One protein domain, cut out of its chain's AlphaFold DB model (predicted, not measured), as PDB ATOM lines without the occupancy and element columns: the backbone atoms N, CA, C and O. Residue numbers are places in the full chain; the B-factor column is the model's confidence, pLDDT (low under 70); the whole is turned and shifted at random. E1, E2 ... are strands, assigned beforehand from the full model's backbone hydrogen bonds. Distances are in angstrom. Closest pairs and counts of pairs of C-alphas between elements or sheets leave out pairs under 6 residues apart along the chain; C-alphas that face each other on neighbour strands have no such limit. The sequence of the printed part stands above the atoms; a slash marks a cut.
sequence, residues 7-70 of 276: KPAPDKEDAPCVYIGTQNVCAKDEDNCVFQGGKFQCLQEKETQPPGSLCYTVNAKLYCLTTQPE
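What this domain is: This is residues 7 to 70 of the 276 residues of an uncharacterized protein of Methylomonas sp. DH-1 (UniProt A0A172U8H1). A four-stranded sheet, E3, E4, E6 and E5, curled like part of a barrel, is faced by a small hairpin of two strands, E1 and E2, which comes closest to it at E3 and E4 and stays apart from E5 and E6. It is a small sandwich, two sheets only partly face to face. The printed part has 64 residues and no named helix; its six named strands, E1 to E6 along the chain, hold 30 of them, under half, and the class is all strand. The larger sheet has the order E3, E4, E6, E5, and both sheets are antiparallel. The whole is compact, with a radius of gyration of the C-alphas of 11.0 A, and rounded, spanning 30 by 27 by 21 A.

How they stand to each other: E1, residues 17 to 20, and E2, residues 23 to 26, form an antiparallel hairpin, with N 18 and O 25 2.8 A apart, within hydrogen-bond range. The short link from E2 leads into the other sheet of the sandwich, where E3, residues 33 to 36, forms a hairpin with E4, residues 39 to 46; N 41 and O 34 are 2.8 A apart. The closest C-alphas of E2 and E3 are those of Val 25 and Cys 33, 6.4 A apart. Those of E2 and E4 are Val 25 and Leu 43, at 6.8 A. The parts of the two sheets that face each other are 8.4 A apart centre to centre, and the best planes of these parts are 15 degrees apart. E4 bends by 50 degrees at residue 43, and its pairing is staggered: residues 39 to 42 pair with E3 and residues 42 to 46 with E6, residues 61 to 66. Across E4 and E6, antiparallel at 158 degrees, N 44 and O 64 are 3.0 A apart. E5, residues 55 to 58, is an edge strand and forms a hairpin with E6, N 56 and O 63 being 2.8 A apart. E1 and E2 are apart from E5 and E6.

Where its parts are: E1 begins at C-alpha 17, (-36.841, 43.366, -27.807), and is 9.5 A long; E2 is 9.8 A and E3 9.6 A. E4, the longest, runs 20.3 A from C-alpha 39 at (-29.033, 59.603, -32.574). E5 is 9.7 A long. E6 is 15.8 A long and ends at C-alpha 66, (-27.736, 53.985, -24.549).

The domain as a whole: The two C-alphas farthest apart are those of Gly 38 and Ala 60, 31.2 A. The printed part has no cut, and no link is long. Mean pLDDT of the printed part is 73.3; residues 7 to 15, 27 to 31 and 37 to 38 are under 70.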
ATOM      1  N   LYS A   7     -42.806  50.358 -27.137       53.75
ATOM      2  CA  LYS A   7     -43.610  49.208 -26.696       53.75
ATOM      3  C   LYS A   7     -42.733  47.953 -26.593       53.75
ATOM      4  O   LYS A   7     -41.851  47.784 -27.436       53.75
ATOM      5  N   PRO A   8     -42.967  47.070 -25.609       54.81
ATOM      6  CA  PRO A   8     -42.372  45.736 -25.607       54.81
ATOM      7  C   PRO A   8     -42.824  44.977 -26.860       54.81
ATOM      8  O   PRO A   8     -44.007  45.024 -27.212       54.81
ATOM      9  N   ALA A   9     -41.899  44.317 -27.556       55.31
ATOM     10  CA  ALA A   9     -42.272  43.419 -28.645       55.31
ATOM     11  C   ALA A   9     -42.946  42.150 -28.072       55.31
ATOM     12  O   ALA A   9     -42.646  41.770 -26.943       55.31
ATOM     13  N   PRO A  10     -43.857  41.493 -28.815       51.69
ATOM     14  CA  PRO A  10     -44.498  40.261 -28.358       51.69
ATOM     15  C   PRO A  10     -43.467  39.145 -28.107       51.69
ATOM     16  O   PRO A  10     -42.584  38.941 -28.939       51.69
ATOM     17  N   ASP A  11     -43.639  38.426 -26.989       50.25
ATOM     18  CA  ASP A  11     -42.756  37.432 -26.335       50.25
ATOM     19  C   ASP A  11     -42.368  36.184 -27.169       50.25
ATOM     20  O   ASP A  11     -42.432  35.054 -26.686       50.25
ATOM     21  N   LYS A  12     -42.006  36.326 -28.446       46.53
ATOM     22  CA  LYS A  12     -41.702  35.181 -29.324       46.53
ATOM     23  C   LYS A  12     -40.220  34.870 -29.510       46.53
ATOM     24  O   LYS A  12     -39.915  33.899 -30.193       46.53
ATOM     25  N   GLU A  13     -39.307  35.623 -28.908       50.22
ATOM     26  CA  GLU A  13     -37.872  35.365 -29.034       50.22
ATOM     27  C   GLU A  13     -37.197  35.410 -27.662       50.22
ATOM     28  O   GLU A  13     -37.509  36.272 -26.846       50.22
ATOM     29  N   ASP A  14     -36.237  34.509 -27.421       57.88
ATOM     30  CA  ASP A  14     -35.433  34.400 -26.185       57.88
ATOM     31  C   ASP A  14     -34.608  35.663 -25.836       57.88
ATOM     32  O   ASP A  14     -33.731  35.623 -24.974       57.88
ATOM     33  N   ALA A  15     -34.829  36.779 -26.530       62.91
ATOM     34  CA  ALA A  15     -34.114  38.032 -26.377       62.91
ATOM     35  C   ALA A  15     -35.093  39.185 -26.102       62.91
ATOM     36  O   ALA A  15     -36.072  39.342 -26.832       62.91
ATOM     37  N   PRO A  16     -34.821  40.040 -25.100       71.81
ATOM     38  CA  PRO A  16     -35.594  41.254 -24.880       71.81
ATOM     39  C   PRO A  16     -35.542  42.148 -26.113       71.81
ATOM     40  O   PRO A  16     -34.460  42.565 -26.526       71.81
ATOM     41  N   CYS A  17     -36.707  42.470 -26.668       75.12
ATOM     42  CA  CYS A  17     -36.841  43.366 -27.807       75.12
ATOM     43  C   CYS A  17     -37.729  44.563 -27.460       75.12
ATOM     44  O   CYS A  17     -38.790  44.435 -26.845       75.12
ATOM     45  N   VAL A  18     -37.297  45.740 -27.897       75.38
ATOM     46  CA  VAL A  18     -37.918  47.027 -27.606       75.38
ATOM     47  C   VAL A  18     -38.216  47.748 -28.923       75.38
ATOM     48  O   VAL A  18     -37.364  47.816 -29.813       75.38
ATOM     49  N   TYR A  19     -39.434  48.278 -29.064       74.88
ATOM     50  CA  TYR A  19     -39.853  49.007 -30.264       74.88
ATOM     51  C   TYR A  19     -39.366  50.456 -30.203       74.88
ATOM     52  O   TYR A  19     -39.863  51.246 -29.408       74.88
ATOM     53  N   ILE A  20     -38.418  50.837 -31.054       71.88
ATOM     54  CA  ILE A  20     -37.875  52.196 -31.111       71.88
ATOM     55  C   ILE A  20     -38.400  52.883 -32.378       71.88
ATOM     56  O   ILE A  20     -37.882  52.729 -33.487       71.88
ATOM     57  N   GLY A  21     -39.512  53.605 -32.219       73.75
ATOM     58  CA  GLY A  21     -40.248  54.295 -33.283       73.75
ATOM     59  C   GLY A  21     -40.852  53.359 -34.337       73.75
ATOM     60  O   GLY A  21     -42.034  53.070 -34.231       73.75
ATOM     61  N   THR A  22     -40.086  52.897 -35.338       70.81
ATOM     62  CA  THR A  22     -40.538  51.960 -36.400       70.81
ATOM     63  C   THR A  22     -39.690  50.688 -36.499       70.81
ATOM     64  O   THR A  22     -39.919  49.867 -37.386       70.81
ATOM     65  N   GLN A  23     -38.677  50.528 -35.644       71.00
ATOM     66  CA  GLN A  23     -37.758  49.393 -35.690       71.00
ATOM     67  C   GLN A  23     -37.747  48.638 -34.361       71.00
ATOM     68  O   GLN A  23     -37.788  49.242 -33.292       71.00
ATOM     69  N   ASN A  24     -37.655  47.310 -34.444       76.81
ATOM     70  CA  ASN A  24     -37.390  46.449 -33.296       76.81
ATOM     71  C   ASN A  24     -35.888  46.375 -33.033       76.81
ATOM     72  O   ASN A  24     -35.127  46.023 -33.942       76.81
ATOM     73  N   VAL A  25     -35.506  46.659 -31.789       75.88
ATOM     74  CA  VAL A  25     -34.143  46.530 -31.274       75.88
ATOM     75  C   VAL A  25     -34.130  45.436 -30.228       75.88
ATOM     76  O   VAL A  25     -34.848  45.533 -29.237       75.88
ATOM     77  N   CYS A  26     -33.336  44.400 -30.455       77.06
ATOM     78  CA  CYS A  26     -33.263  43.239 -29.580       77.06
ATOM     79  C   CYS A  26     -31.901  43.185 -28.900       77.06
ATOM     80  O   CYS A  26     -30.893  43.519 -29.511       77.06
ATOM     81  N   ALA A  27     -31.858  42.733 -27.650       68.94
ATOM     82  CA  ALA A  27     -30.618  42.605 -26.890       68.94
ATOM     83  C   ALA A  27     -29.751  41.404 -27.318       68.94
ATOM     84  O   ALA A  27     -28.743  41.132 -26.671       68.94
ATOM     85  N   LYS A  28     -30.136  40.657 -28.366       66.38
ATOM     86  CA  LYS A  28     -29.322  39.550 -28.881       66.38
ATOM     87  C   LYS A  28     -28.105  40.111 -29.613       66.38
ATOM     88  O   LYS A  28     -28.225  41.052 -30.397       66.38
ATOM     89  N   ASP A  29     -26.962  39.523 -29.282       61.50
ATOM     90  CA  ASP A  29     -25.626  39.959 -29.655       61.50
ATOM     91  C   ASP A  29     -25.512  40.387 -31.123       61.50
ATOM     92  O   ASP A  29     -25.928  39.670 -32.029       61.50
ATOM     93  N   GLU A  30     -24.870  41.543 -31.306       59.41
ATOM     94  CA  GLU A  30     -24.382  42.138 -32.562       59.41
ATOM     95  C   GLU A  30     -25.294  43.128 -33.299       59.41
ATOM     96  O   GLU A  30     -24.754  43.899 -34.082       59.41
ATOM     97  N   ASP A  31     -26.601  43.202 -33.031       67.88
ATOM     98  CA  ASP A  31     -27.507  44.173 -33.684       67.88
ATOM     99  C   ASP A  31     -28.433  44.881 -32.672       67.88
ATOM    100  O   ASP A  31     -29.633  45.085 -32.897       67.88
ATOM    101  N   ASN A  32     -27.875  45.260 -31.523       77.75
ATOM    102  CA  ASN A  32     -28.613  45.881 -30.425       77.75
ATOM    103  C   ASN A  32     -28.785  47.399 -30.563       77.75
ATOM    104  O   ASN A  32     -29.283  48.028 -29.632       77.75
ATOM    105  N   CYS A  33     -28.405  47.998 -31.693       79.38
ATOM    106  CA  CYS A  33     -28.502  49.434 -31.934       79.38
ATOM    107  C   CYS A  33     -29.207  49.790 -33.239       79.38
ATOM    108  O   CYS A  33     -29.040  49.135 -34.267       79.38
ATOM    109  N   VAL A  34     -29.911  50.923 -33.220       78.50
ATOM    110  CA  VAL A  34     -30.489  51.566 -34.409       78.50
ATOM    111  C   VAL A  34     -30.184  53.059 -34.426       78.50
ATOM    112  O   VAL A  34     -30.034  53.685 -33.376       78.50
ATOM    113  N   PHE A  35     -30.109  53.653 -35.617       74.19
ATOM    114  CA  PHE A  35     -29.982  55.102 -35.786       74.19
ATOM    115  C   PHE A  35     -31.352  55.710 -36.098       74.19
ATOM    116  O   PHE A  35     -31.917  55.468 -37.165       74.19
ATOM    117  N   GLN A  36     -31.904  56.499 -35.174       71.12
ATOM    118  CA  GLN A  36     -33.222  57.113 -35.340       71.12
ATOM    119  C   GLN A  36     -33.250  58.536 -34.781       71.12
ATOM    120  O   GLN A  36     -32.854  58.783 -33.644       71.12
ATOM    121  N   GLY A  37     -33.760  59.478 -35.580       66.19
ATOM    122  CA  GLY A  37     -33.886  60.878 -35.168       66.19
ATOM    123  C   GLY A  37     -32.537  61.562 -34.925       66.19
ATOM    124  O   GLY A  37     -32.435  62.390 -34.027       66.19
ATOM    125  N   GLY A  38     -31.498  61.183 -35.680       63.88
ATOM    126  CA  GLY A  38     -30.157  61.769 -35.577       63.88
ATOM    127  C   GLY A  38     -29.292  61.229 -34.433       63.88
ATOM    128  O   GLY A  38     -28.193  61.732 -34.224       63.88
ATOM    129  N   LYS A  39     -29.760  60.217 -33.694       70.38
ATOM    130  CA  LYS A  39     -29.033  59.603 -32.574       70.38
ATOM    131  C   LYS A  39     -29.078  58.080 -32.645       70.38
ATOM    132  O   LYS A  39     -30.049  57.503 -33.140       70.38
ATOM    133  N   PHE A  40     -28.045  57.437 -32.109       76.31
ATOM    134  CA  PHE A  40     -28.071  55.999 -31.859       76.31
ATOM    135  C   PHE A  40     -28.945  55.695 -30.645       76.31
ATOM    136  O   PHE A  40     -28.963  56.451 -29.673       76.31
ATOM    137  N   GLN A  41     -29.683  54.596 -30.728       78.56
ATOM    138  CA  GLN A  41     -30.459  54.041 -29.631       78.56
ATOM    139  C   GLN A  41     -30.142  52.554 -29.544       78.56
ATOM    140  O   GLN A  41     -30.475  51.786 -30.446       78.56
ATOM    141  N   CYS A  42     -29.447  52.196 -28.476       81.94
ATOM    142  CA  CYS A  42     -28.849  50.893 -28.249       81.94
ATOM    143  C   CYS A  42     -29.429  50.254 -26.999       81.94
ATOM    144  O   CYS A  42     -29.559  50.932 -25.987       81.94
ATOM    145  N   LEU A  43     -29.753  48.968 -27.040       84.25
ATOM    146  CA  LEU A  43     -30.268  48.235 -25.892       84.25
ATOM    147  C   LEU A  43     -29.132  47.442 -25.238       84.25
ATOM    148  O   LEU A  43     -28.593  46.514 -25.839       84.25
ATOM    149  N   GLN A  44     -28.770  47.799 -24.007       83.75
ATOM    150  CA  GLN A  44     -27.671  47.156 -23.283       83.75
ATOM    151  C   GLN A  44     -28.132  46.629 -21.925       83.75
ATOM    152  O   GLN A  44     -28.798  47.345 -21.178       83.75
ATOM    153  N   GLU A  45     -27.741  45.401 -21.583       85.38
ATOM    154  CA  GLU A  45     -27.933  44.857 -20.237       85.38
ATOM    155  C   GLU A  45     -27.101  45.660 -19.221       85.38
ATOM    156  O   GLU A  45     -25.939  45.999 -19.463       85.38
ATOM    157  N   LYS A  46     -27.704  46.004 -18.085       83.50
ATOM    158  CA  LYS A  46     -27.071  46.706 -16.968       83.50
ATOM    159  C   LYS A  46     -27.464  46.025 -15.668       83.50
ATOM    160  O   LYS A  46     -28.575  45.535 -15.531       83.50
ATOM    161  N   GLU A  47     -26.574  46.047 -14.687       85.69
ATOM    162  CA  GLU A  47     -26.888  45.535 -13.347       85.69
ATOM    163  C   GLU A  47     -27.754  46.517 -12.545       85.69
ATOM    164  O   GLU A  47     -28.567  46.115 -11.717       85.69
ATOM    165  N   THR A  48     -27.600  47.820 -12.796       84.44
ATOM    166  CA  THR A  48     -28.316  48.897 -12.100       84.44
ATOM    167  C   THR A  48     -28.729  49.985 -13.082       84.44
ATOM    168  O   THR A  48     -28.073  50.166 -14.106       84.44
ATOM    169  N   GLN A  49     -29.822  50.701 -12.791       84.38
ATOM    170  CA  GLN A  49     -30.338  51.777 -13.642       84.38
ATOM    171  C   GLN A  49     -29.494  53.048 -13.469       84.38
ATOM    172  O   GLN A  49     -29.505  53.634 -12.382       84.38
ATOM    173  N   PRO A  50     -28.806  53.534 -14.520       80.12
ATOM    174  CA  PRO A  50     -28.140  54.829 -14.463       80.12
ATOM    175  C   PRO A  50     -29.142  55.983 -14.264       80.12
ATOM    176  O   PRO A  50     -30.244  55.945 -14.828       80.12
ATOM    177  N   PRO A  51     -28.780  57.056 -13.540       76.38
ATOM    178  CA  PRO A  51     -29.634  58.233 -13.395       76.38
ATOM    179  C   PRO A  51     -30.022  58.827 -14.757       76.38
ATOM    180  O   PRO A  51     -29.164  59.052 -15.608       76.38
ATOM    181  N   GLY A  52     -31.317  59.078 -14.973       74.38
ATOM    182  CA  GLY A  52     -31.822  59.682 -16.215       74.38
ATOM    183  C   GLY A  52     -31.863  58.748 -17.432       74.38
ATOM    184  O   GLY A  52     -32.219  59.194 -18.521       74.38
ATOM    185  N   SER A  53     -31.526  57.468 -17.268       80.94
ATOM    186  CA  SER A  53     -31.625  56.474 -18.339       80.94
ATOM    187  C   SER A  53     -33.011  55.828 -18.402       80.94
ATOM    188  O   SER A  53     -33.679  55.615 -17.383       80.94
ATOM    189  N   LEU A  54     -33.436  55.503 -19.621       82.31
ATOM    190  CA  LEU A  54     -34.657  54.751 -19.880       82.31
ATOM    191  C   LEU A  54     -34.309  53.259 -19.872       82.31
ATOM    192  O   LEU A  54     -33.580  52.806 -20.756       82.31
ATOM    193  N   CYS A  55     -34.801  52.513 -18.883       84.25
ATOM    194  CA  CYS A  55     -34.517  51.087 -18.746       84.25
ATOM    195  C   CYS A  55     -35.788  50.249 -18.615       84.25
ATOM    196  O   CYS A  55     -36.833  50.730 -18.179       84.25
ATOM    197  N   TYR A  56     -35.664  48.978 -18.974       81.12
ATOM    198  CA  TYR A  56     -36.726  47.989 -19.014       81.12
ATOM    199  C   TYR A  56     -36.256  46.721 -18.320       81.12
ATOM    200  O   TYR A  56     -35.179  46.208 -18.623       81.12
ATOM    201  N   THR A  57     -37.071  46.194 -17.415       80.69
ATOM    202  CA  THR A  57     -36.805  44.894 -16.800       80.69
ATOM    203  C   THR A  57     -37.477  43.811 -17.629       80.69
ATOM    204  O   THR A  57     -38.700  43.806 -17.762       80.69
ATOM    205  N   VAL A  58     -36.687  42.890 -18.174       74.44
ATOM    206  CA  VAL A  58     -37.167  41.742 -18.954       74.44
ATOM    207  C   VAL A  58     -36.463  40.495 -18.439       74.44
ATOM    208  O   VAL A  58     -35.244  40.486 -18.309       74.44
ATOM    209  N   ASN A  59     -37.221  39.444 -18.110       74.62
ATOM    210  CA  ASN A  59     -36.680  38.175 -17.597       74.62
ATOM    211  C   ASN A  59     -35.700  38.348 -16.415       74.62
ATOM    212  O   ASN A  59     -34.637  37.738 -16.387       74.62
ATOM    213  N   ALA A  60     -36.056  39.208 -15.451       78.00
ATOM    214  CA  ALA A  60     -35.243  39.552 -14.274       78.00
ATOM    215  C   ALA A  60     -33.883  40.225 -14.564       78.00
ATOM    216  O   ALA A  60     -33.087  40.418 -13.648       78.00
ATOM    217  N   LYS A  61     -33.638  40.639 -15.808       82.19
ATOM    218  CA  LYS A  61     -32.478  41.431 -16.224       82.19
ATOM    219  C   LYS A  61     -32.916  42.844 -16.595       82.19
ATOM    220  O   LYS A  61     -34.023  43.046 -17.098       82.19
ATOM    221  N   LEU A  62     -32.066  43.829 -16.328       82.81
ATOM    222  CA  LEU A  62     -32.336  45.231 -16.631       82.81
ATOM    223  C   LEU A  62     -31.636  45.616 -17.937       82.81
ATOM    224  O   LEU A  62     -30.435  45.424 -18.085       82.81
ATOM    225  N   TYR A  63     -32.384  46.193 -18.871       83.69
ATOM    226  CA  TYR A  63     -31.888  46.647 -20.166       83.69
ATOM    227  C   TYR A  63     -32.110  48.141 -20.315       83.69
ATOM    228  O   TYR A  63     -33.242  48.608 -20.239       83.69
ATOM    229  N   CYS A  64     -31.048  48.899 -20.545       84.50
ATOM    230  CA  CYS A  64     -31.093  50.349 -20.651       84.50
ATOM    231  C   CYS A  64     -30.822  50.808 -22.079       84.50
ATOM    232  O   CYS A  64     -29.973  50.240 -22.771       84.50
ATOM    233  N   LEU A  65     -31.514  51.870 -22.498       84.38
ATOM    234  CA  LEU A  65     -31.196  52.563 -23.738       84.38
ATOM    235  C   LEU A  65     -29.932  53.406 -23.567       84.38
ATOM    236  O   LEU A  65     -29.851  54.256 -22.678       84.38
ATOM    237  N   THR A  66     -28.970  53.205 -24.458       81.31
ATOM    238  CA  THR A  66     -27.736  53.985 -24.549       81.31
ATOM    239  C   THR A  66     -27.611  54.612 -25.936       81.31
ATOM    240  O   THR A  66     -28.290  54.227 -26.888       81.31
ATOM    241  N   THR A  67     -26.755  55.622 -26.055       76.75
ATOM    242  CA  THR A  67     -26.443  56.289 -27.331       76.75
ATOM    243  C   THR A  67     -25.123  55.820 -27.933       76.75
ATOM    244  O   THR A  67     -24.685  56.359 -28.947       76.75
ATOM    245  N   GLN A  68     -24.473  54.842 -27.303       72.12
ATOM    246  CA  GLN A  68     -23.171  54.340 -27.714       72.12
ATOM    247  C   GLN A  68     -23.324  52.914 -28.235       72.12
ATOM    248  O   GLN A  68     -23.705  52.037 -27.455       72.12
ATOM    249  N   PRO A  69     -23.046  52.679 -29.527       71.88
ATOM    250  CA  PRO A  69     -23.020  51.335 -30.062       71.88
ATOM    251  C   PRO A  69     -21.849  50.552 -29.490       71.88
ATOM    252  O   PRO A  69     -20.746  51.077 -29.339       71.88
ATOM    253  N   GLU A  70     -22.101  49.286 -29.181       71.56
ATOM    254  CA  GLU A  70     -21.034  48.364 -28.822       71.56
ATOM    255  C   GLU A  70     -20.187  48.085 -30.062       71.56
ATOM    256  O   GLU A  70     -20.710  47.946 -31.167       71.56
TER     257      GLU A  70